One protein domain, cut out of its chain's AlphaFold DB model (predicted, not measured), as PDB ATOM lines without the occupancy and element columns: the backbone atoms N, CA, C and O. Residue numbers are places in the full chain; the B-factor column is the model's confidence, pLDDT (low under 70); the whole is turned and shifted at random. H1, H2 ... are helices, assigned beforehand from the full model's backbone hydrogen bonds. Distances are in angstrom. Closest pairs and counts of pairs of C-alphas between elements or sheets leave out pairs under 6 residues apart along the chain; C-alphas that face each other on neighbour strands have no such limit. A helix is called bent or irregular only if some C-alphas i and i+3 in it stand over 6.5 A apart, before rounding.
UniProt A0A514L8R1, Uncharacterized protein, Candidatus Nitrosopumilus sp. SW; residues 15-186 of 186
ATOM      1  N   LYS A  15      58.497  17.685  20.411       72.06
ATOM      2  CA  LYS A  15      57.919  18.993  20.729       72.06
ATOM      3  C   LYS A  15      56.453  19.139  20.332       72.06
ATOM      4  O   LYS A  15      55.734  19.803  21.068       72.06
ATOM      5  N   ALA A  16      55.988  18.525  19.242       74.38
ATOM      6  CA  ALA A  16      54.580  18.586  18.847       74.38
ATOM      7  C   ALA A  16      53.696  17.888  19.891       74.38
ATOM      8  O   ALA A  16      52.720  18.469  20.366       74.38
ATOM      9  N   ASN A  17      54.094  16.690  20.331       76.81
ATOM     10  CA  ASN A  17      53.403  15.966  21.400       76.81
ATOM     11  C   ASN A  17      53.409  16.767  22.705       76.81
ATOM     12  O   ASN A  17      52.357  16.974  23.306       76.81
ATOM     13  N   LEU A  18      54.568  17.300  23.106       80.56
ATOM     14  CA  LEU A  18      54.686  18.132  24.306       80.56
ATOM     15  C   LEU A  18      53.824  19.399  24.235       80.56
ATOM     16  O   LEU A  18      53.167  19.739  25.219       80.56
ATOM     17  N   PHE A  19      53.798  20.078  23.085       84.50
ATOM     18  CA  PHE A  19      52.957  21.248  22.852       84.50
ATOM     19  C   PHE A  19      51.479  20.889  22.971       84.50
ATOM     20  O   PHE A  19      50.763  21.516  23.753       84.50
ATOM     21  N   PHE A  20      51.023  19.859  22.253       85.00
ATOM     22  CA  PHE A  20      49.621  19.453  22.282       85.00
ATOM     23  C   PHE A  20      49.191  18.946  23.655       85.00
ATOM     24  O   PHE A  20      48.099  19.268  24.120       85.00
ATOM     25  N   LYS A  21      50.066  18.229  24.360       85.25
ATOM     26  CA  LYS A  21      49.843  17.848  25.751       85.25
ATOM     27  C   LYS A  21      49.697  19.075  26.644       85.25
ATOM     28  O   LYS A  21      48.737  19.158  27.405       85.25
ATOM     29  N   TRP A  22      50.609  20.039  26.544       88.75
ATOM     30  CA  TRP A  22      50.548  21.268  27.332       88.75
ATOM     31  C   TRP A  22      49.282  22.083  27.040       88.75
ATOM     32  O   TRP A  22      48.537  22.376  27.977       88.75
ATOM     33  N   ILE A  23      48.991  22.388  25.771       88.12
ATOM     34  CA  ILE A  23      47.832  23.209  25.386       88.12
ATOM     35  C   ILE A  23      46.512  22.499  25.708       88.12
ATOM     36  O   ILE A  23      45.563  23.158  26.124       88.12
ATOM     37  N   SER A  24      46.462  21.160  25.634       88.00
ATOM     38  CA  SER A  24      45.267  20.385  26.006       88.00
ATOM     39  C   SER A  24      44.857  20.557  27.474       88.00
ATOM     40  O   SER A  24      43.685  20.387  27.799       88.00
ATOM     41  N   ASN A  25      45.800  20.931  28.349       87.62
ATOM     42  CA  ASN A  25      45.537  21.251  29.755       87.62
ATOM     43  C   ASN A  25      45.160  22.722  29.988       87.62
ATOM     44  O   ASN A  25      44.833  23.086  31.113       87.62
ATOM     45  N   GLN A  26      45.281  23.579  28.972       89.00
ATOM     46  CA  GLN A  26      44.953  25.006  29.060       89.00
ATOM     47  C   GLN A  26      43.609  25.335  28.397       89.00
ATOM     48  O   GLN A  26      42.959  26.300  28.790       89.00
ATOM     49  N   ILE A  27      43.192  24.548  27.400       87.56
ATOM     50  CA  ILE A  27      41.890  24.715  26.744       87.56
ATOM     51  C   ILE A  27      40.732  24.413  27.700       87.56
ATOM     52  O   ILE A  27      40.793  23.496  28.519       87.56
ATOM     53  N   LYS A  28      39.642  25.167  27.551       85.81
ATOM     54  CA  LYS A  28      38.421  25.070  28.361       85.81
ATOM     55  C   LYS A  28      37.750  23.709  28.197       85.81
ATOM     56  O   LYS A  28      37.238  23.146  29.159       85.81
ATOM     57  N   GLU A  29      37.762  23.168  26.979       86.75
ATOM     58  CA  GLU A  29      37.123  21.895  26.646       86.75
ATOM     59  C   GLU A  29      38.083  20.957  25.906       86.75
ATOM     60  O   GLU A  29      38.151  20.945  24.676       86.75
ATOM     61  N   ARG A  30      38.769  20.082  26.654       86.69
ATOM     62  CA  ARG A  30      39.686  19.058  26.107       86.69
ATOM     63  C   ARG A  30      39.055  18.209  24.994       86.69
ATOM     64  O   ARG A  30      39.724  17.860  24.023       86.69
ATOM     65  N   LYS A  31      37.744  17.958  25.090       89.62
ATOM     66  CA  LYS A  31      36.954  17.218  24.094       89.62
ATOM     67  C   LYS A  31      37.037  17.828  22.691       89.62
ATOM     68  O   LYS A  31      37.125  17.086  21.720       89.62
ATOM     69  N   LYS A  32      37.066  19.159  22.569       90.44
ATOM     70  CA  LYS A  32      37.147  19.857  21.274       90.44
ATOM     71  C   LYS A  32      38.411  19.478  20.508       90.44
ATOM     72  O   LYS A  32      38.374  19.239  19.303       90.44
ATOM     73  N   MET A  33      39.523  19.384  21.228       90.00
ATOM     74  CA  MET A  33      40.813  18.996  20.674       90.00
ATOM     75  C   MET A  33      40.889  17.495  20.374       90.00
ATOM     76  O   MET A  33      41.447  17.110  19.352       90.00
ATOM     77  N   GLN A  34      40.279  16.652  21.209       91.00
ATOM     78  CA  GLN A  34      40.159  15.217  20.935       91.00
ATOM     79  C   GLN A  34      39.349  14.953  19.661       91.00
ATOM     80  O   GLN A  34      39.829  14.257  18.773       91.00
ATOM     81  N   GLU A  35      38.168  15.565  19.522       93.06
ATOM     82  CA  GLU A  35      37.333  15.465  18.317       93.06
ATOM     83  C   GLU A  35      38.090  15.939  17.073       93.06
ATOM     84  O   GLU A  35      38.094  15.256  16.050       93.06
ATOM     85  N   PHE A  36      38.804  17.064  17.185       91.94
ATOM     86  CA  PHE A  36      39.630  17.595  16.106       91.94
ATOM     87  C   PHE A  36      40.649  16.569  15.592       91.94
ATOM     88  O   PHE A  36      40.721  16.328  14.386       91.94
ATOM     89  N   LEU A  37      41.423  15.948  16.487       90.50
ATOM     90  CA  LEU A  37      42.427  14.947  16.112       90.50
ATOM     91  C   LEU A  37      41.776  13.657  15.599       90.50
ATOM     92  O   LEU A  37      42.203  13.118  14.575       90.50
ATOM     93  N   HIS A  38      40.716  13.204  16.269       93.81
ATOM     94  CA  HIS A  38      39.987  11.990  15.929       93.81
ATOM     95  C   HIS A  38      39.467  12.018  14.489       93.81
ATOM     96  O   HIS A  38      39.704  11.097  13.706       93.81
ATOM     97  N   TRP A  39      38.819  13.117  14.105       94.81
ATOM     98  CA  TRP A  39      38.278  13.307  12.763       94.81
ATOM     99  C   TRP A  39      39.358  13.281  11.677       94.81
ATOM    100  O   TRP A  39      39.150  12.695  10.612       94.81
ATOM    101  N   HIS A  40      40.542  13.848  11.940       91.06
ATOM    102  CA  HIS A  40      41.669  13.727  11.010       91.06
ATOM    103  C   HIS A  40      42.110  12.269  10.863       91.06
ATOM    104  O   HIS A  40      42.301  11.789   9.744       91.06
ATOM    105  N   VAL A  41      42.252  11.551  11.982       91.38
ATOM    106  CA  VAL A  41      42.634  10.134  11.985       91.38
ATOM    107  C   VAL A  41      41.612   9.284  11.231       91.38
ATOM    108  O   VAL A  41      42.017   8.359  10.518       91.38
ATOM    109  N   GLU A  42      40.320   9.589  11.347       94.12
ATOM    110  CA  GLU A  42      39.246   8.901  10.629       94.12
ATOM    111  C   GLU A  42      39.401   9.061   9.110       94.12
ATOM    112  O   GLU A  42      39.522   8.057   8.401       94.12
ATOM    113  N   VAL A  43      39.501  10.300   8.613       92.06
ATOM    114  CA  VAL A  43      39.656  10.566   7.171       92.06
ATOM    115  C   VAL A  43      40.944   9.948   6.629       92.06
ATOM    116  O   VAL A  43      40.919   9.261   5.610       92.06
ATOM    117  N   ILE A  44      42.073  10.115   7.326       89.44
ATOM    118  CA  ILE A  44      43.347   9.526   6.892       89.44
ATOM    119  C   ILE A  44      43.260   7.996   6.861       89.44
ATOM    120  O   ILE A  44      43.824   7.355   5.975       89.44
ATOM    121  N   SER A  45      42.558   7.384   7.818       91.88
ATOM    122  CA  SER A  45      42.397   5.930   7.862       91.88
ATOM    123  C   SER A  45      41.603   5.396   6.682       91.88
ATOM    124  O   SER A  45      41.998   4.368   6.133       91.88
ATOM    125  N   GLU A  46      40.540   6.093   6.286       92.62
ATOM    126  CA  GLU A  46      39.740   5.740   5.114       92.62
ATOM    127  C   GLU A  46      40.598   5.773   3.844       92.62
ATOM    128  O   GLU A  46      40.697   4.774   3.131       92.62
ATOM    129  N   VAL A  47      41.319   6.875   3.613       88.94
ATOM    130  CA  VAL A  47      42.178   7.020   2.428       88.94
ATOM    131  C   VAL A  47      43.302   5.982   2.415       88.94
ATOM    132  O   VAL A  47      43.518   5.325   1.399       88.94
ATOM    133  N   ILE A  48      43.982   5.757   3.545       88.06
ATOM    134  CA  ILE A  48      45.033   4.733   3.649       88.06
ATOM    135  C   ILE A  48      44.487   3.330   3.370       88.06
ATOM    136  O   ILE A  48      45.186   2.514   2.768       88.06
ATOM    137  N   SER A  49      43.277   3.019   3.838       90.88
ATOM    138  CA  SER A  49      42.632   1.725   3.599       90.88
ATOM    139  C   SER A  49      42.419   1.487   2.104       90.88
ATOM    140  O   SER A  49      42.752   0.423   1.589       90.88
ATOM    141  N   GLU A  50      41.937   2.500   1.392       88.44
ATOM    142  CA  GLU A  50      41.636   2.404  -0.038       88.44
ATOM    143  C   GLU A  50      42.906   2.391  -0.900       88.44
ATOM    144  O   GLU A  50      43.009   1.587  -1.828       88.44
ATOM    145  N   VAL A  51      43.937   3.158  -0.529       84.56
ATOM    146  CA  VAL A  51      45.263   3.062  -1.168       84.56
ATOM    147  C   VAL A  51      45.875   1.669  -0.966       84.56
ATOM    148  O   VAL A  51      46.325   1.061  -1.932       84.56
ATOM    149  N   ASN A  52      45.818   1.108   0.250       87.12
ATOM    150  CA  ASN A  52      46.298  -0.254   0.536       87.12
ATOM    151  C   ASN A  52      45.618  -1.326  -0.319       87.12
ATOM    152  O   ASN A  52      46.261  -2.292  -0.721       87.12
ATOM    153  N   LYS A  53      44.301  -1.211  -0.523       88.31
ATOM    154  CA  LYS A  53      43.561  -2.140  -1.385       88.31
ATOM    155  C   LYS A  53      44.028  -2.007  -2.828       88.31
ATOM    156  O   LYS A  53      44.285  -3.013  -3.470       88.31
ATOM    157  N   THR A  54      44.189  -0.773  -3.293       84.38
ATOM    158  CA  THR A  54      44.584  -0.461  -4.670       84.38
ATOM    159  C   THR A  54      46.008  -0.921  -4.989       84.38
ATOM    160  O   THR A  54      46.239  -1.462  -6.061       84.38
ATOM    161  N   GLN A  55      46.957  -0.795  -4.053       82.75
ATOM    162  CA  GLN A  55      48.340  -1.275  -4.225       82.75
ATOM    163  C   GLN A  55      48.453  -2.797  -4.418       82.75
ATOM    164  O   GLN A  55      49.493  -3.273  -4.862       82.75
ATOM    165  N   LYS A  56      47.417  -3.567  -4.064       86.62
ATOM    166  CA  LYS A  56      47.394  -5.027  -4.236       86.62
ATOM    167  C   LYS A  56      46.872  -5.470  -5.600       86.62
ATOM    168  O   LYS A  56      46.968  -6.655  -5.887       86.62
ATOM    169  N   ILE A  57      46.304  -4.553  -6.378       85.94
ATOM    170  CA  ILE A  57      45.700  -4.854  -7.673       85.94
ATOM    171  C   ILE A  57      46.792  -4.959  -8.728       85.94
ATOM    172  O   ILE A  57      47.587  -4.028  -8.897       85.94
ATOM    173  N   ASP A  58      46.793  -6.060  -9.474       83.62
ATOM    174  CA  ASP A  58      47.580  -6.154 -10.694       83.62
ATOM    175  C   ASP A  58      46.848  -5.453 -11.850       83.62
ATOM    176  O   ASP A  58      45.898  -5.972 -12.435       83.62
ATOM    177  N   PHE A  59      47.315  -4.253 -12.208       82.00
ATOM    178  CA  PHE A  59      46.745  -3.464 -13.306       82.00
ATOM    179  C   PHE A  59      46.960  -4.076 -14.703       82.00
ATOM    180  O   PHE A  59      46.398  -3.569 -15.678       82.00
ATOM    181  N   PHE A  60      47.771  -5.131 -14.827       79.75
ATOM    182  CA  PHE A  60      47.907  -5.900 -16.063       79.75
ATOM    183  C   PHE A  60      46.813  -6.973 -16.199       79.75
ATOM    184  O   PHE A  60      46.477  -7.357 -17.323       79.75
ATOM    185  N   GLU A  61      46.189  -7.386 -15.090       85.00
ATOM    186  CA  GLU A  61      45.082  -8.341 -15.070       85.00
ATOM    187  C   GLU A  61      43.734  -7.626 -15.232       85.00
ATOM    188  O   GLU A  61      43.149  -7.060 -14.303       85.00
ATOM    189  N   LYS A  62      43.214  -7.661 -16.463       82.06
ATOM    190  CA  LYS A  62      42.021  -6.902 -16.868       82.06
ATOM    191  C   LYS A  62      40.794  -7.186 -15.992       82.06
ATOM    192  O   LYS A  62      40.113  -6.251 -15.579       82.06
ATOM    193  N   ASN A  63      40.515  -8.456 -15.701       86.25
ATOM    194  CA  ASN A  63      39.321  -8.843 -14.942       86.25
ATOM    195  C   ASN A  63      39.388  -8.374 -13.482       86.25
ATOM    196  O   ASN A  63      38.390  -7.896 -12.944       86.25
ATOM    197  N   GLU A  64      40.559  -8.491 -12.850       87.94
ATOM    198  CA  GLU A  64      40.784  -8.026 -11.479       87.94
ATOM    199  C   GLU A  64      40.648  -6.501 -11.394       87.94
ATOM    200  O   GLU A  64      39.927  -5.974 -10.545       87.94
ATOM    201  N   THR A  65      41.272  -5.799 -12.340       87.50
ATOM    202  CA  THR A  65      41.261  -4.337 -12.426       87.50
ATOM    203  C   THR A  65      39.848  -3.781 -12.633       87.50
ATOM    204  O   THR A  65      39.441  -2.833 -11.956       87.50
ATOM    205  N   GLU A  66      39.064  -4.379 -13.534       88.69
ATOM    206  CA  GLU A  66      37.669  -3.985 -13.763       88.69
ATOM    207  C   GLU A  66      36.780  -4.254 -12.544       88.69
ATOM    208  O   GLU A  66      35.901  -3.442 -12.235       88.69
ATOM    209  N   GLN A  67      36.988  -5.378 -11.852       92.06
ATOM    210  CA  GLN A  67      36.223  -5.713 -10.653       92.06
ATOM    211  C   GLN A  67      36.514  -4.724  -9.520       92.06
ATOM    212  O   GLN A  67      35.579  -4.167  -8.943       92.06
ATOM    213  N   TRP A  68      37.794  -4.430  -9.265       92.56
ATOM    214  CA  TRP A  68      38.199  -3.396  -8.312       92.56
ATOM    215  C   TRP A  68      37.550  -2.044  -8.630       92.56
ATOM    216  O   TRP A  68      36.975  -1.415  -7.741       92.56
ATOM    217  N   ALA A  69      37.591  -1.611  -9.896       91.12
ATOM    218  CA  ALA A  69      37.053  -0.315 -10.299       91.12
ATOM    219  C   ALA A  69      35.539  -0.224 -10.042       91.12
ATOM    220  O   ALA A  69      35.064   0.763  -9.478       91.12
ATOM    221  N   LYS A  70      34.781  -1.275 -10.382       93.06
ATOM    222  CA  LYS A  70      33.335  -1.352 -10.111       93.06
ATOM    223  C   LYS A  70      33.030  -1.296  -8.614       93.06
ATOM    224  O   LYS A  70      32.151  -0.540  -8.198       93.06
ATOM    225  N   ASP A  71      33.765  -2.055  -7.805       93.69
ATOM    226  CA  ASP A  71      33.560  -2.108  -6.354       93.69
ATOM    227  C   ASP A  71      33.924  -0.788  -5.661       93.69
ATOM    228  O   ASP A  71      33.227  -0.352  -4.735       93.69
ATOM    229  N   PHE A  72      34.982  -0.119  -6.130       92.75
ATOM    230  CA  PHE A  72      35.364   1.209  -5.664       92.75
ATOM    231  C   PHE A  72      34.267   2.236  -5.975       92.75
ATOM    232  O   PHE A  72      33.790   2.927  -5.071       92.75
ATOM    233  N   LEU A  73      33.821   2.306  -7.235       93.38
ATOM    234  CA  LEU A  73      32.821   3.282  -7.683       93.38
ATOM    235  C   LEU A  73      31.471   3.095  -6.990       93.38
ATOM    236  O   LEU A  73      30.831   4.085  -6.638       93.38
ATOM    237  N   LYS A  74      31.069   1.848  -6.714       94.62
ATOM    238  CA  LYS A  74      29.818   1.535  -6.007       94.62
ATOM    239  C   LYS A  74      29.709   2.230  -4.645       94.62
ATOM    240  O   LYS A  74      28.617   2.632  -4.258       94.62
ATOM    241  N   ASN A  75      30.824   2.363  -3.927       90.94
ATOM    242  CA  ASN A  75      30.848   2.914  -2.568       90.94
ATOM    243  C   ASN A  75      31.427   4.338  -2.501       90.94
ATOM    244  O   ASN A  75      31.455   4.942  -1.426       90.94
ATOM    245  N   TYR A  76      31.909   4.875  -3.627       92.31
ATOM    246  CA  TYR A  76      32.626   6.146  -3.672       92.31
ATOM    247  C   TYR A  76      31.792   7.308  -3.128       92.31
ATOM    248  O   TYR A  76      32.266   8.057  -2.274       92.31
ATOM    249  N   ASP A  77      30.547   7.437  -3.591       91.75
ATOM    250  CA  ASP A  77      29.678   8.570  -3.258       91.75
ATOM    251  C   ASP A  77      29.370   8.660  -1.762       91.75
ATOM    252  O   ASP A  77      29.346   9.752  -1.188       91.75
ATOM    253  N   GLU A  78      29.161   7.522  -1.107       94.25
ATOM    254  CA  GLU A  78      28.937   7.470   0.336       94.25
ATOM    255  C   GLU A  78      30.200   7.898   1.093       94.25
ATOM    256  O   GLU A  78      30.159   8.800   1.938       94.25
ATOM    257  N   LYS A  79      31.346   7.311   0.734       93.88
ATOM    258  CA  LYS A  79      32.635   7.567   1.385       93.88
ATOM    259  C   LYS A  79      33.088   9.014   1.215       93.88
ATOM    260  O   LYS A  79      33.491   9.648   2.191       93.88
ATOM    261  N   ILE A  80      32.977   9.576   0.008       92.12
ATOM    262  CA  ILE A  80      33.361  10.969  -0.248       92.12
ATOM    263  C   ILE A  80      32.440  11.948   0.487       92.12
ATOM    264  O   ILE A  80      32.929  12.936   1.033       92.12
ATOM    265  N   ARG A  81      31.126  11.685   0.557       93.62
ATOM    266  CA  ARG A  81      30.189  12.525   1.322       93.62
ATOM    267  C   ARG A  81      30.523  12.500   2.807       93.62
ATOM    268  O   ARG A  81      30.608  13.562   3.419       93.62
ATOM    269  N   LYS A  82      30.787  11.315   3.365       95.50
ATOM    270  CA  LYS A  82      31.204  11.163   4.762       95.50
ATOM    271  C   LYS A  82      32.482  11.956   5.052       95.50
ATOM    272  O   LYS A  82      32.495  12.770   5.970       95.50
ATOM    273  N   MET A  83      33.526  11.789   4.237       94.12
ATOM    274  CA  MET A  83      34.786  12.519   4.422       94.12
ATOM    275  C   MET A  83      34.629  14.036   4.267       94.12
ATOM    276  O   MET A  83      35.243  14.786   5.019       94.12
ATOM    277  N   ARG A  84      33.786  14.511   3.339       91.62
ATOM    278  CA  ARG A  84      33.486  15.947   3.196       91.62
ATOM    279  C   ARG A  84      32.777  16.514   4.422       91.62
ATOM    280  O   ARG A  84      33.147  17.590   4.878       91.62
ATOM    281  N   ASN A  85      31.813  15.786   4.981       94.38
ATOM    282  CA  ASN A  85      31.133  16.207   6.205       94.38
ATOM    283  C   ASN A  85      32.122  16.324   7.373       94.38
ATOM    284  O   ASN A  85      32.141  17.346   8.052       94.38
ATOM    285  N   ILE A  86      32.998  15.329   7.544       94.19
ATOM    286  CA  ILE A  86      34.052  15.361   8.567       94.19
ATOM    287  C   ILE A  86      35.033  16.517   8.313       94.19
ATOM    288  O   ILE A  86      35.427  17.218   9.239       94.19
ATOM    289  N   SER A  87      35.398  16.777   7.055       91.06
ATOM    290  CA  SER A  87      36.260  17.908   6.691       91.06
ATOM    291  C   SER A  87      35.657  19.258   7.078       91.06
ATOM    292  O   SER A  87      36.397  20.147   7.497       91.06
ATOM    293  N   ASN A  88      34.341  19.427   6.943       91.00
ATOM    294  CA  ASN A  88      33.664  20.654   7.366       91.00
ATOM    295  C   ASN A  88      33.718  20.809   8.892       91.00
ATOM    296  O   ASN A  88      34.074  21.878   9.381       91.00
ATOM    297  N   GLN A  89      33.478  19.725   9.635       94.25
ATOM    298  CA  GLN A  89      33.595  19.712  11.100       94.25
ATOM    299  C   GLN A  89      35.021  20.044  11.563       94.25
ATOM    300  O   GLN A  89      35.219  20.834  12.485       94.25
ATOM    301  N   ILE A  90      36.030  19.489  10.887       92.25
ATOM    302  CA  ILE A  90      37.442  19.815  11.112       92.25
ATOM    303  C   ILE A  90      37.705  21.306  10.890       92.25
ATOM    304  O   ILE A  90      38.405  21.922  11.691       92.25
ATOM    305  N   PHE A  91      37.170  21.887   9.815       90.12
ATOM    306  CA  PHE A  91      37.375  23.297   9.494       90.12
ATOM    307  C   PHE A  91      36.766  24.222  10.551       90.12
ATOM    308  O   PHE A  91      37.438  25.135  11.029       90.12
ATOM    309  N   GLU A  92      35.527  23.960  10.965       91.38
ATOM    310  CA  GLU A  92      34.867  24.708  12.040       91.38
ATOM    311  C   GLU A  92      35.681  24.622  13.337       91.38
ATOM    312  O   GLU A  92      36.071  25.641  13.914       91.38
ATOM    313  N   ARG A  93      36.055  23.401  13.733       93.00
ATOM    314  CA  ARG A  93      36.828  23.152  14.951       93.00
ATOM    315  C   ARG A  93      38.223  23.775  14.912       93.00
ATOM    316  O   ARG A  93      38.707  24.252  15.937       93.00
ATOM    317  N   PHE A  94      38.858  23.825  13.742       90.62
ATOM    318  CA  PHE A  94      40.132  24.513  13.549       90.62
ATOM    319  C   PHE A  94      40.028  26.000  13.912       90.62
ATOM    320  O   PHE A  94      40.899  26.531  14.602       90.62
ATOM    321  N   HIS A  95      38.966  26.680  13.473       89.25
ATOM    322  CA  HIS A  95      38.765  28.103  13.754       89.25
ATOM    323  C   HIS A  95      38.493  28.386  15.232       89.25
ATOM    324  O   HIS A  95      39.014  29.367  15.773       89.25
ATOM    325  N   GLU A  96      37.731  27.517  15.890       91.81
ATOM    326  CA  GLU A  96      37.486  27.608  17.329       91.81
ATOM    327  C   GLU A  96      38.780  27.439  18.131       91.81
ATOM    328  O   GLU A  96      39.144  28.329  18.901       91.81
ATOM    329  N   LEU A  97      39.524  26.352  17.885       89.81
ATOM    330  CA  LEU A  97      40.793  26.079  18.567       89.81
ATOM    331  C   LEU A  97      41.818  27.181  18.302       89.81
ATOM    332  O   LEU A  97      42.507  27.616  19.217       89.81
ATOM    333  N   LYS A  98      41.888  27.701  17.072       88.19
ATOM    334  CA  LYS A  98      42.767  28.827  16.732       88.19
ATOM    335  C   LYS A  98      42.427  30.092  17.521       88.19
ATOM    336  O   LYS A  98      43.333  30.846  17.868       88.19
ATOM    337  N   THR A  99      41.146  30.355  17.755       89.38
ATOM    338  CA  THR A  99      40.707  31.511  18.548       89.38
ATOM    339  C   THR A  99      41.108  31.330  20.006       89.38
ATOM    340  O   THR A  99      41.756  32.202  20.572       89.38
ATOM    341  N   GLU A 100      40.833  30.160  20.574       90.31
ATOM    342  CA  GLU A 100      41.180  29.839  21.958       90.31
ATOM    343  C   GLU A 100      42.699  29.812  22.196       90.31
ATOM    344  O   GLU A 100      43.192  30.335  23.193       90.31
ATOM    345  N   PHE A 101      43.480  29.302  21.241       89.06
ATOM    346  CA  PHE A 101      44.941  29.315  21.324       89.06
ATOM    347  C   PHE A 101      45.496  30.736  21.373       89.06
ATOM    348  O   PHE A 101      46.472  30.961  22.077       89.06
ATOM    349  N   LYS A 102      44.883  31.701  20.676       88.44
ATOM    350  CA  LYS A 102      45.288  33.114  20.753       88.44
ATOM    351  C   LYS A 102      44.958  33.757  22.101       88.44
ATOM    352  O   LYS A 102      45.639  34.701  22.486       88.44
ATOM    353  N   GLU A 103      43.927  33.275  22.797       90.62
ATOM    354  CA  GLU A 103      43.614  33.714  24.164       90.62
ATOM    355  C   GLU A 103      44.657  33.187  25.161       90.62
ATOM    356  O   GLU A 103      45.109  33.927  26.030       90.62
ATOM    357  N   ILE A 104      45.063  31.920  25.017       89.62
ATOM    358  CA  ILE A 104      46.026  31.252  25.911       89.62
ATOM    359  C   ILE A 104      47.472  31.684  25.618       89.62
ATOM    360  O   ILE A 104      48.281  31.851  26.530       89.62
ATOM    361  N   ILE A 105      47.802  31.839  24.338       89.62
ATOM    362  CA  ILE A 105      49.125  32.174  23.809       89.62
ATOM    363  C   ILE A 105      48.991  33.518  23.079       89.62
ATOM    364  O   ILE A 105      48.895  33.551  21.846       89.62
ATOM    365  N   PRO A 106      48.931  34.640  23.819       88.81
ATOM    366  CA  PRO A 106      48.917  35.955  23.204       88.81
ATOM    367  C   PRO A 106      50.250  36.239  22.500       88.81
ATOM    368  O   PRO A 106      51.228  35.496  22.627       88.81
ATOM    369  N   LYS A 107      50.287  37.352  21.768       86.56
ATOM    370  CA  LYS A 107      51.508  37.845  21.129       86.56
ATOM    371  C   LYS A 107      52.644  37.971  22.157       86.56
ATOM    372  O   LYS A 107      52.395  38.370  23.294       86.56
ATOM    373  N   ASP A 108      53.857  37.613  21.750       87.56
ATOM    374  CA  ASP A 108      55.083  37.606  22.556       87.56
ATOM    375  C   ASP A 108      55.126  36.521  23.658       87.56
ATOM    376  O   ASP A 108      56.066  36.467  24.458       87.56
ATOM    377  N   HIS A 109      54.150  35.603  23.705       89.81
ATOM    378  CA  HIS A 109      54.208  34.437  24.589       89.81
ATOM    379  C   HIS A 109      55.298  33.453  24.133       89.81
ATOM    380  O   HIS A 109      55.479  33.202  22.943       89.81
ATOM    381  N   LYS A 110      55.964  32.784  25.084       86.50
ATOM    382  CA  LYS A 110      57.080  31.847  24.821       86.50
ATOM    383  C   LYS A 110      56.767  30.659  23.892       86.50
ATOM    384  O   LYS A 110      57.691  29.957  23.518       86.50
ATOM    385  N   TYR A 111      55.488  30.411  23.604       84.31
ATOM    386  CA  TYR A 111      55.008  29.337  22.722       84.31
ATOM    387  C   TYR A 111      54.308  29.871  21.462       84.31
ATOM    388  O   TYR A 111      53.642  29.115  20.757       84.31
ATOM    389  N   GLU A 112      54.376  31.179  21.190       84.69
ATOM    390  CA  GLU A 112      53.727  31.783  20.019       84.69
ATOM    391  C   GLU A 112      54.266  31.182  18.716       84.69
ATOM    392  O   GLU A 112      53.493  30.838  17.818       84.69
ATOM    393  N   LYS A 113      55.588  31.015  18.625       82.50
ATOM    394  CA  LYS A 113      56.244  30.447  17.447       82.50
ATOM    395  C   LYS A 113      55.811  28.997  17.228       82.50
ATOM    396  O   LYS A 113      55.342  28.669  16.142       82.50
ATOM    397  N   GLU A 114      55.885  28.172  18.266       81.12
ATOM    398  CA  GLU A 114      55.505  26.758  18.240       81.12
ATOM    399  C   GLU A 114      54.021  26.580  17.906       81.12
ATOM    400  O   GLU A 114      53.665  25.701  17.122       81.12
ATOM    401  N   SER A 115      53.151  27.434  18.452       81.56
ATOM    402  CA  SER A 115      51.719  27.441  18.139       81.56
ATOM    403  C   SER A 115      51.468  27.756  16.665       81.56
ATOM    404  O   SER A 115      50.714  27.049  15.993       81.56
ATOM    405  N   ASN A 116      52.142  28.775  16.128       78.94
ATOM    406  CA  ASN A 116      52.028  29.135  14.719       78.94
ATOM    407  C   ASN A 116      52.541  28.016  13.807       78.94
ATOM    408  O   ASN A 116      51.835  27.632  12.877       78.94
ATOM    409  N   GLU A 117      53.722  27.464  14.087       78.62
ATOM    410  CA  GLU A 117      54.306  26.351  13.329       78.62
ATOM    411  C   GLU A 117      53.391  25.121  13.362       78.62
ATOM    412  O   GLU A 117      53.051  24.579  12.311       78.62
ATOM    413  N   THR A 118      52.889  24.752  14.542       75.31
ATOM    414  CA  THR A 118      51.994  23.602  14.723       75.31
ATOM    415  C   THR A 118      50.648  23.796  14.024       75.31
ATOM    416  O   THR A 118      50.108  22.866  13.433       75.31
ATOM    417  N   MET A 119      50.083  25.006  14.027       76.25
ATOM    418  CA  MET A 119      48.816  25.270  13.337       76.25
ATOM    419  C   MET A 119      48.969  25.331  11.813       76.25
ATOM    420  O   MET A 119      48.018  25.011  11.096       76.25
ATOM    421  N   GLN A 120      50.153  25.683  11.299       72.88
ATOM    422  CA  GLN A 120      50.456  25.575   9.866       72.88
ATOM    423  C   GLN A 120      50.468  24.122   9.379       72.88
ATOM    424  O   GLN A 120      50.203  23.882   8.205       72.88
ATOM    425  N   ILE A 121      50.679  23.142  10.262       70.19
ATOM    426  CA  ILE A 121      50.628  21.716   9.904       70.19
ATOM    427  C   ILE A 121      49.249  21.347   9.342       70.19
ATOM    428  O   ILE A 121      49.129  20.667   8.321       70.19
ATOM    429  N   PHE A 122      48.193  21.856   9.976       72.50
ATOM    430  CA  PHE A 122      46.820  21.648   9.524       72.50
ATOM    431  C   PHE A 122      46.429  22.564   8.358       72.50
ATOM    432  O   PHE A 122      45.434  22.289   7.692       72.50
ATOM    433  N   LEU A 123      47.227  23.599   8.072       64.00
ATOM    434  CA  LEU A 123      47.083  24.544   6.962       64.00
ATOM    435  C   LEU A 123      48.281  24.442   5.999       64.00
ATOM    436  O   LEU A 123      49.054  25.384   5.852       64.00
ATOM    437  N   ASN A 124      48.455  23.305   5.323       57.78
ATOM    438  CA  ASN A 124      49.554  23.065   4.381       57.78
ATOM    439  C   ASN A 124      49.542  24.073   3.202       57.78
ATOM    440  O   ASN A 124      48.961  23.799   2.147       57.78
ATOM    441  N   LYS A 125      50.218  25.219   3.373       55.03
ATOM    442  CA  LYS A 125      50.255  26.372   2.452       55.03
ATOM    443  C   LYS A 125      48.867  26.958   2.151       55.03
ATOM    444  O   LYS A 125      48.556  27.217   0.992       55.03
ATOM    445  N   HIS A 126      48.083  27.227   3.199       56.16
ATOM    446  CA  HIS A 126      46.728  27.825   3.170       56.16
ATOM    447  C   HIS A 126      45.573  26.875   2.830       56.16
ATOM    448  O   HIS A 126      44.417  27.281   2.920       56.16
ATOM    449  N   GLU A 127      45.852  25.613   2.503       61.91
ATOM    450  CA  GLU A 127      44.825  24.586   2.326       61.91
ATOM    451  C   GLU A 127      44.807  23.641   3.524       61.91
ATOM    452  O   GLU A 127      45.861  23.239   4.024       61.91
ATOM    453  N   LEU A 128      43.609  23.250   3.965       70.94
ATOM    454  CA  LEU A 128      43.476  22.247   5.013       70.94
ATOM    455  C   LEU A 128      44.132  20.933   4.583       70.94
ATOM    456  O   LEU A 128      43.832  20.400   3.511       70.94
ATOM    457  N   LEU A 129      44.955  20.360   5.463       75.31
ATOM    458  CA  LEU A 129      45.583  19.056   5.256       75.31
ATOM    459  C   LEU A 129      44.551  17.984   4.870       75.31
ATOM    460  O   LEU A 129      44.747  17.255   3.899       75.31
ATOM    461  N   VAL A 130      43.410  17.950   5.567       80.38
ATOM    462  CA  VAL A 130      42.311  17.016   5.272       80.38
ATOM    463  C   VAL A 130      41.757  17.174   3.851       80.38
ATOM    464  O   VAL A 130      41.420  16.180   3.213       80.38
ATOM    465  N   GLY A 131      41.759  18.387   3.292       79.69
ATOM    466  CA  GLY A 131      41.356  18.632   1.906       79.69
ATOM    467  C   GLY A 131      42.283  17.948   0.897       79.69
ATOM    468  O   GLY A 131      41.808  17.302  -0.037       79.69
ATOM    469  N   LYS A 132      43.602  18.002   1.121       77.62
ATOM    470  CA  LYS A 132      44.603  17.309   0.281       77.62
ATOM    471  C   LYS A 132      44.511  15.786   0.403       77.62
ATOM    472  O   LYS A 132      44.655  15.066  -0.585       77.62
ATOM    473  N   ILE A 133      44.203  15.294   1.601       78.44
ATOM    474  CA  ILE A 133      43.964  13.867   1.852       78.44
ATOM    475  C   ILE A 133      42.742  13.388   1.054       78.44
ATOM    476  O   ILE A 133      42.821  12.405   0.319       78.44
ATOM    477  N   ILE A 134      41.632  14.128   1.120       83.56
ATOM    478  CA  ILE A 134      40.410  13.835   0.355       83.56
ATOM    479  C   ILE A 134      40.661  13.924  -1.155       83.56
ATOM    480  O   ILE A 134      40.125  13.121  -1.919       83.56
ATOM    481  N   PHE A 135      41.498  14.864  -1.601       80.44
ATOM    482  CA  PHE A 135      41.900  14.940  -3.002       80.44
ATOM    483  C   PHE A 135      42.584  13.645  -3.459       80.44
ATOM    484  O   PHE A 135      42.254  13.128  -4.520       80.44
ATOM    485  N   SER A 136      43.441  13.051  -2.625       75.81
ATOM    486  CA  SER A 136      44.086  11.764  -2.933       75.81
ATOM    487  C   SER A 136      43.088  10.621  -3.116       75.81
ATOM    488  O   SER A 136      43.256   9.778  -3.993       75.81
ATOM    489  N   TYR A 137      41.985  10.628  -2.366       83.94
ATOM    490  CA  TYR A 137      40.893   9.681  -2.581       83.94
ATOM    491  C   TYR A 137      40.147   9.911  -3.907       83.94
ATOM    492  O   TYR A 137      39.726   8.965  -4.569       83.94
ATOM    493  N   ARG A 138      39.997  11.169  -4.337       81.81
ATOM    494  CA  ARG A 138      39.397  11.510  -5.638       81.81
ATOM    495  C   ARG A 138      40.265  11.060  -6.815       81.81
ATOM    496  O   ARG A 138      39.729  10.701  -7.858       81.81
ATOM    497  N   GLU A 139      41.578  11.026  -6.653       79.19
ATOM    498  CA  GLU A 139      42.481  10.519  -7.687       79.19
ATOM    499  C   GLU A 139      42.230   9.025  -7.987       79.19
ATOM    500  O   GLU A 139      42.255   8.619  -9.148       79.19
ATOM    501  N   LEU A 140      41.872   8.215  -6.979       82.75
ATOM    502  CA  LEU A 140      41.428   6.820  -7.176       82.75
ATOM    503  C   LEU A 140      40.128   6.728  -7.989       82.75
ATOM    504  O   LEU A 140      39.967   5.825  -8.808       82.75
ATOM    505  N   TRP A 141      39.217   7.686  -7.812       87.19
ATOM    506  CA  TRP A 141      37.982   7.758  -8.597       87.19
ATOM    507  C   TRP A 141      38.245   8.030 -10.073       87.19
ATOM    508  O   TRP A 141      37.639   7.378 -10.922       87.19
ATOM    509  N   PHE A 142      39.162   8.944 -10.398       81.62
ATOM    510  CA  PHE A 142      39.537   9.177 -11.794       81.62
ATOM    511  C   PHE A 142      40.092   7.905 -12.437       81.62
ATOM    512  O   PHE A 142      39.678   7.562 -13.543       81.62
ATOM    513  N   LEU A 143      40.964   7.182 -11.727       81.62
ATOM    514  CA  LEU A 143      41.512   5.907 -12.185       81.62
ATOM    515  C   LEU A 143      40.407   4.871 -12.441       81.62
ATOM    516  O   LEU A 143      40.349   4.298 -13.529       81.62
ATOM    517  N   ALA A 144      39.507   4.675 -11.475       87.00
ATOM    518  CA  ALA A 144      38.425   3.702 -11.578       87.00
ATOM    519  C   ALA A 144      37.475   3.993 -12.755       87.00
ATOM    520  O   ALA A 144      37.171   3.081 -13.520       87.00
ATOM    521  N   ASN A 145      37.074   5.254 -12.968       84.88
ATOM    522  CA  ASN A 145      36.241   5.610 -14.128       84.88
ATOM    523  C   ASN A 145      36.972   5.384 -15.453       84.88
ATOM    524  O   ASN A 145      36.378   4.912 -16.418       84.88
ATOM    525  N   HIS A 146      38.272   5.687 -15.513       81.69
ATOM    526  CA  HIS A 146      39.048   5.489 -16.736       81.69
ATOM    527  C   HIS A 146      39.145   4.011 -17.135       81.69
ATOM    528  O   HIS A 146      39.148   3.695 -18.324       81.69
ATOM    529  N   ILE A 147      39.202   3.117 -16.144       83.56
ATOM    530  CA  ILE A 147      39.153   1.664 -16.339       83.56
ATOM    531  C   ILE A 147      37.780   1.233 -16.867       83.56
ATOM    532  O   ILE A 147      37.715   0.444 -17.809       83.56
ATOM    533  N   THR A 148      36.683   1.757 -16.312       84.25
ATOM    534  CA  THR A 148      35.325   1.350 -16.713       84.25
ATOM    535  C   THR A 148      34.863   1.943 -18.048       84.25
ATOM    536  O   THR A 148      34.087   1.294 -18.746       84.25
ATOM    537  N   ASP A 149      35.370   3.114 -18.451       80.19
ATOM    538  CA  ASP A 149      34.986   3.824 -19.687       80.19
ATOM    539  C   ASP A 149      35.744   3.352 -20.951       80.19
ATOM    540  O   ASP A 149      35.684   3.981 -22.008       80.19
ATOM    541  N   SER A 150      36.400   2.187 -20.902       60.41
ATOM    542  CA  SER A 150      36.848   1.374 -22.055       60.41
ATOM    543  C   SER A 150      38.032   1.860 -22.923       60.41
ATOM    544  O   SER A 150      38.444   1.127 -23.820       60.41
ATOM    545  N   ASN A 151      38.674   2.999 -22.622       62.81
ATOM    546  CA  ASN A 151      39.869   3.503 -23.343       62.81
ATOM    547  C   ASN A 151      41.129   3.655 -22.463       62.81
ATOM    548  O   ASN A 151      41.977   4.524 -22.692       62.81
ATOM    549  N   PHE A 152      41.268   2.806 -21.448       60.56
ATOM    550  CA  PHE A 152      42.374   2.861 -20.500       60.56
ATOM    551  C   PHE A 152      43.742   2.594 -21.160       60.56
ATOM    552  O   PHE A 152      43.961   1.545 -21.766       60.56
ATOM    553  N   LYS A 153      44.693   3.533 -21.026       62.44
ATOM    554  CA  LYS A 153      46.089   3.378 -21.481       62.44
ATOM    555  C   LYS A 153      47.037   3.305 -20.280       62.44
ATOM    556  O   LYS A 153      47.128   4.252 -19.509       62.44
ATOM    557  N   LEU A 154      47.824   2.229 -20.184       56.00
ATOM    558  CA  LEU A 154      48.750   1.941 -19.067       56.00
ATOM    559  C   LEU A 154      49.800   3.042 -18.791       56.00
ATOM    560  O   LEU A 154      50.265   3.193 -17.663       56.00
ATOM    561  N   GLY A 155      50.167   3.846 -19.797       54.38
ATOM    562  CA  GLY A 155      51.218   4.867 -19.680       54.38
ATOM    563  C   GLY A 155      50.940   5.989 -18.665       54.38
ATOM    564  O   GLY A 155      51.882   6.635 -18.209       54.38
ATOM    565  N   SER A 156      49.679   6.217 -18.277       59.47
ATOM    566  CA  SER A 156      49.304   7.187 -17.234       59.47
ATOM    567  C   SER A 156      49.370   6.628 -15.808       59.47
ATOM    568  O   SER A 156      49.349   7.409 -14.862       59.47
ATOM    569  N   ILE A 157      49.490   5.306 -15.635       64.31
ATOM    570  CA  ILE A 157      49.448   4.646 -14.320       64.31
ATOM    571  C   ILE A 157      50.758   4.820 -13.557       64.31
ATOM    572  O   ILE A 157      50.737   5.052 -12.356       64.31
ATOM    573  N   LYS A 158      51.908   4.755 -14.237       66.75
ATOM    574  CA  LYS A 158      53.208   4.801 -13.552       66.75
ATOM    575  C   LYS A 158      53.423   6.118 -12.793       66.75
ATOM    576  O   LYS A 158      53.779   6.103 -11.624       66.75
ATOM    577  N   LYS A 159      53.123   7.256 -13.431       64.75
ATOM    578  CA  LYS A 159      53.191   8.585 -12.788       64.75
ATOM    579  C   LYS A 159      52.211   8.718 -11.622       64.75
ATOM    580  O   LYS A 159      52.486   9.421 -10.657       64.75
ATOM    581  N   TYR A 160      51.064   8.052 -11.731       63.94
ATOM    582  CA  TYR A 160      50.062   7.998 -10.678       63.94
ATOM    583  C   TYR A 160      50.549   7.170  -9.479       63.94
ATOM    584  O   TYR A 160      50.449   7.632  -8.349       63.94
ATOM    585  N   GLN A 161      51.132   5.993  -9.718       66.94
ATOM    586  CA  GLN A 161      51.709   5.132  -8.680       66.94
ATOM    587  C   GLN A 161      52.852   5.832  -7.937       66.94
ATOM    588  O   GLN A 161      52.834   5.874  -6.713       66.94
ATOM    589  N   GLU A 162      53.775   6.465  -8.668       69.94
ATOM    590  CA  GLU A 162      54.875   7.247  -8.085       69.94
ATOM    591  C   GLU A 162      54.348   8.367  -7.169       69.94
ATOM    592  O   GLU A 162      54.828   8.537  -6.048       69.94
ATOM    593  N   TRP A 163      53.313   9.095  -7.604       67.06
ATOM    594  CA  TRP A 163      52.686  10.130  -6.780       67.06
ATOM    595  C   TRP A 163      51.970   9.556  -5.546       67.06
ATOM    596  O   TRP A 163      52.069  10.127  -4.455       67.06
ATOM    597  N   VAL A 164      51.260   8.433  -5.695       67.50
ATOM    598  CA  VAL A 164      50.594   7.750  -4.578       67.50
ATOM    599  C   VAL A 164      51.621   7.315  -3.540       67.50
ATOM    600  O   VAL A 164      51.411   7.598  -2.366       67.50
ATOM    601  N   ASP A 165      52.733   6.700  -3.936       68.25
ATOM    602  CA  ASP A 165      53.730   6.160  -3.005       68.25
ATOM    603  C   ASP A 165      54.394   7.248  -2.139       68.25
ATOM    604  O   ASP A 165      54.551   7.069  -0.922       68.25
ATOM    605  N   GLU A 166      54.710   8.406  -2.729       69.75
ATOM    606  CA  GLU A 166      55.276   9.555  -2.007       69.75
ATOM    607  C   GLU A 166      54.277  10.120  -0.979       69.75
ATOM    608  O   GLU A 166      54.592  10.280   0.205       69.75
ATOM    609  N   ASN A 167      53.028  10.350  -1.390       69.56
ATOM    610  CA  ASN A 167      51.995  10.906  -0.508       69.56
ATOM    611  C   ASN A 167      51.548   9.905   0.560       69.56
ATOM    612  O   ASN A 167      51.214  10.281   1.684       69.56
ATOM    613  N   TYR A 168      51.559   8.621   0.227       75.31
ATOM    614  CA  TYR A 168      51.113   7.547   1.095       75.31
ATOM    615  C   TYR A 168      52.031   7.326   2.298       75.31
ATOM    616  O   TYR A 168      51.548   7.087   3.411       75.31
ATOM    617  N   THR A 169      53.343   7.461   2.109       78.38
ATOM    618  CA  THR A 169      54.311   7.408   3.214       78.38
ATOM    619  C   THR A 169      54.063   8.550   4.202       78.38
ATOM    620  O   THR A 169      53.901   8.310   5.402       78.38
ATOM    621  N   ASN A 170      53.883   9.772   3.696       77.62
ATOM    622  CA  ASN A 170      53.601  10.937   4.535       77.62
ATOM    623  C   ASN A 170      52.251  10.815   5.261       77.62
ATOM    624  O   ASN A 170      52.161  11.110   6.453       77.62
ATOM    625  N   LEU A 171      51.213  10.290   4.597       78.88
ATOM    626  CA  LEU A 171      49.913   9.992   5.216       78.88
ATOM    627  C   LEU A 171      50.033   9.043   6.414       78.88
ATOM    628  O   LEU A 171      49.391   9.258   7.446       78.88
ATOM    629  N   LYS A 172      50.843   7.983   6.295       84.44
ATOM    630  CA  LYS A 172      51.081   7.034   7.395       84.44
ATOM    631  C   LYS A 172      51.762   7.705   8.581       84.44
ATOM    632  O   LYS A 172      51.328   7.481   9.712       84.44
ATOM    633  N   ASN A 173      52.775   8.528   8.321       82.19
ATOM    634  CA  ASN A 173      53.509   9.249   9.359       82.19
ATOM    635  C   ASN A 173      52.584  10.229  10.095       82.19
ATOM    636  O   ASN A 173      52.452  10.144  11.314       82.19
ATOM    637  N   VAL A 174      51.828  11.051   9.361       80.19
ATOM    638  CA  VAL A 174      50.830  11.969   9.939       80.19
ATOM    639  C   VAL A 174      49.805  11.214  10.788       80.19
ATOM    640  O   VAL A 174      49.531  11.607  11.919       80.19
ATOM    641  N   LYS A 175      49.255  10.098  10.290       87.31
ATOM    642  CA  LYS A 175      48.305   9.280  11.062       87.31
ATOM    643  C   LYS A 175      48.907   8.769  12.366       87.31
ATOM    644  O   LYS A 175      48.206   8.721  13.375       87.31
ATOM    645  N   LYS A 176      50.159   8.309  12.330       87.25
ATOM    646  CA  LYS A 176      50.859   7.788  13.507       87.25
ATOM    647  C   LYS A 176      51.020   8.885  14.556       87.25
ATOM    648  O   LYS A 176      50.629   8.659  15.698       87.25
ATOM    649  N   GLU A 177      51.500  10.059  14.158       84.19
ATOM    650  CA  GLU A 177      51.705  11.173  15.086       84.19
ATOM    651  C   GLU A 177      50.394  11.693  15.668       84.19
ATOM    652  O   GLU A 177      50.268  11.800  16.886       84.19
ATOM    653  N   LEU A 178      49.355  11.885  14.850       85.81
ATOM    654  CA  LEU A 178      48.044  12.304  15.359       85.81
ATOM    655  C   LEU A 178      47.462  11.304  16.364       85.81
ATOM    656  O   LEU A 178      46.900  11.720  17.371       85.81
ATOM    657  N   LYS A 179      47.642   9.995  16.143       89.00
ATOM    658  CA  LYS A 179      47.236   8.962  17.109       89.00
ATOM    659  C   LYS A 179      48.057   8.991  18.394       89.00
ATOM    660  O   LYS A 179      47.523   8.666  19.452       89.00
ATOM    661  N   ASN A 180      49.347   9.306  18.314       87.06
ATOM    662  CA  ASN A 180      50.187   9.455  19.502       87.06
ATOM    663  C   ASN A 180      49.708  10.649  20.330       87.06
ATOM    664  O   ASN A 180      49.447  10.492  21.519       87.06
ATOM    665  N   ILE A 181      49.488  11.794  19.679       83.88
ATOM    666  CA  ILE A 181      48.950  12.995  20.318       83.88
ATOM    667  C   ILE A 181      47.575  12.706  20.931       83.88
ATOM    668  O   ILE A 181      47.376  12.976  22.110       83.88
ATOM    669  N   GLU A 182      46.644  12.114  20.172       85.19
ATOM    670  CA  GLU A 182      45.289  11.763  20.635       85.19
ATOM    671  C   GLU A 182      45.334  10.905  21.909       85.19
ATOM    672  O   GLU A 182      44.588  11.165  22.852       85.19
ATOM    673  N   LYS A 183      46.250   9.929  21.979       86.94
ATOM    674  CA  LYS A 183      46.465   9.103  23.177       86.94
ATOM    675  C   LYS A 183      47.032   9.891  24.353       86.94
ATOM    676  O   LYS A 183      46.607   9.661  25.478       86.94
ATOM    677  N   GLU A 184      47.993  10.780  24.117       84.31
ATOM    678  CA  GLU A 184      48.588  11.603  25.178       84.31
ATOM    679  C   GLU A 184      47.600  12.628  25.754       84.31
ATOM    680  O   GLU A 184      47.697  12.987  26.930       84.31
ATOM    681  N   ILE A 185      46.653  13.095  24.934       84.31
ATOM    682  CA  ILE A 185      45.608  14.042  25.332       84.31
ATOM    683  C   ILE A 185      44.262  13.375  25.666       84.31
ATOM    684  O   ILE A 185      43.277  14.084  25.888       84.31
ATOM    685  N   SER A 186      44.189  12.047  25.688       79.62
ATOM    686  CA  SER A 186      43.060  11.310  26.280       79.62
ATOM    687  C   SER A 186      43.192  11.281  27.800       79.62
ATOM    688  O   SER A 186      42.157  11.400  28.485       79.62
TER     689      SER A 186
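Overview. This is residues 15 to 186 of the 186 residues of an uncharacterized protein of Candidatus Nitrosopumilus sp. SW (UniProt A0A514L8R1). A long, slim up-and-down bundle runs the length of the domain: H2, H3b, H5 and H6 run alternately one way and the other. H1 sits aslant at one end, packed on residues 180 to 184 of H6; near the other end the arm H3a packs on H5, while H4 runs nearly in line with H5 beyond a small loop. The printed part has 172 residues with six named helices, H1 to H6 in chain order, and no named strand: the class is all helix. It is a rod spanning 59 by 27 by 26 A, only just loose, close to compact, with a radius of gyration of the C-alphas of 19.0 A.

Arrangement. Start at H1, residues 15 to 24, which touches H6, residues 154 to 184, at a steep tilt of 52 degrees; their closest C-alphas are Asn 17 and Ile 181, 5.5 A apart. Next comes H2, residues 30 to 54, which touches H6 at a shallow tilt of 29 degrees, opposite ways; look at the closest C-alphas, Val 41 and Lys 175, 5.8 A apart. H3, residues 62 to 104, was assigned as one helix by its hydrogen bonds but is bent: C-alphas 74 and 77 are 7.6 A apart, and its arms H3a, residues 62 to 74, and H3b, residues 77 to 104, stand at a steep tilt of 58 degrees. H2 touches H3b with residues 32 to 43 alone, the closest C-alphas being Phe 36 and Ile 90, 5.9 A apart. H4, residues 112 to 122, only just touches H1, with 3 pairs of C-alphas within 8 A, the closest Ala 16 and Thr 118 at 7.0 A. H5, residues 129 to 148, touches H3a with residues 141 to 148 alone; its closest C-alphas are Ala 69 and Ala 144, 4.4 A apart. In H1, H2, H3a and H3b every O i to N i+4 pair is within hydrogen-bond range, against 6 of 7 in H4, 14 of 16 in H5 and 23 of 27 in H6.

Along the chain. Find C-alpha 15 at (57.919, 18.993, 20.729), where H1 begins. H2 spans 36.8 A, H3b 40.4 A and H5 30.0 A. H6 begins at C-alpha 154, (48.750, 1.941, -19.067), has a kink of 27 degrees near residue 165 and ends 45.3 A away at C-alpha 184, (48.588, 11.603, 25.178).

Size, cuts and confidence. The C-alphas farthest apart, those of Asn 63 and Asp 108, are 61.7 A apart. The printed part has no cut and no long link. Confidence is under 70 at residues 123 to 127 and 150 to 167.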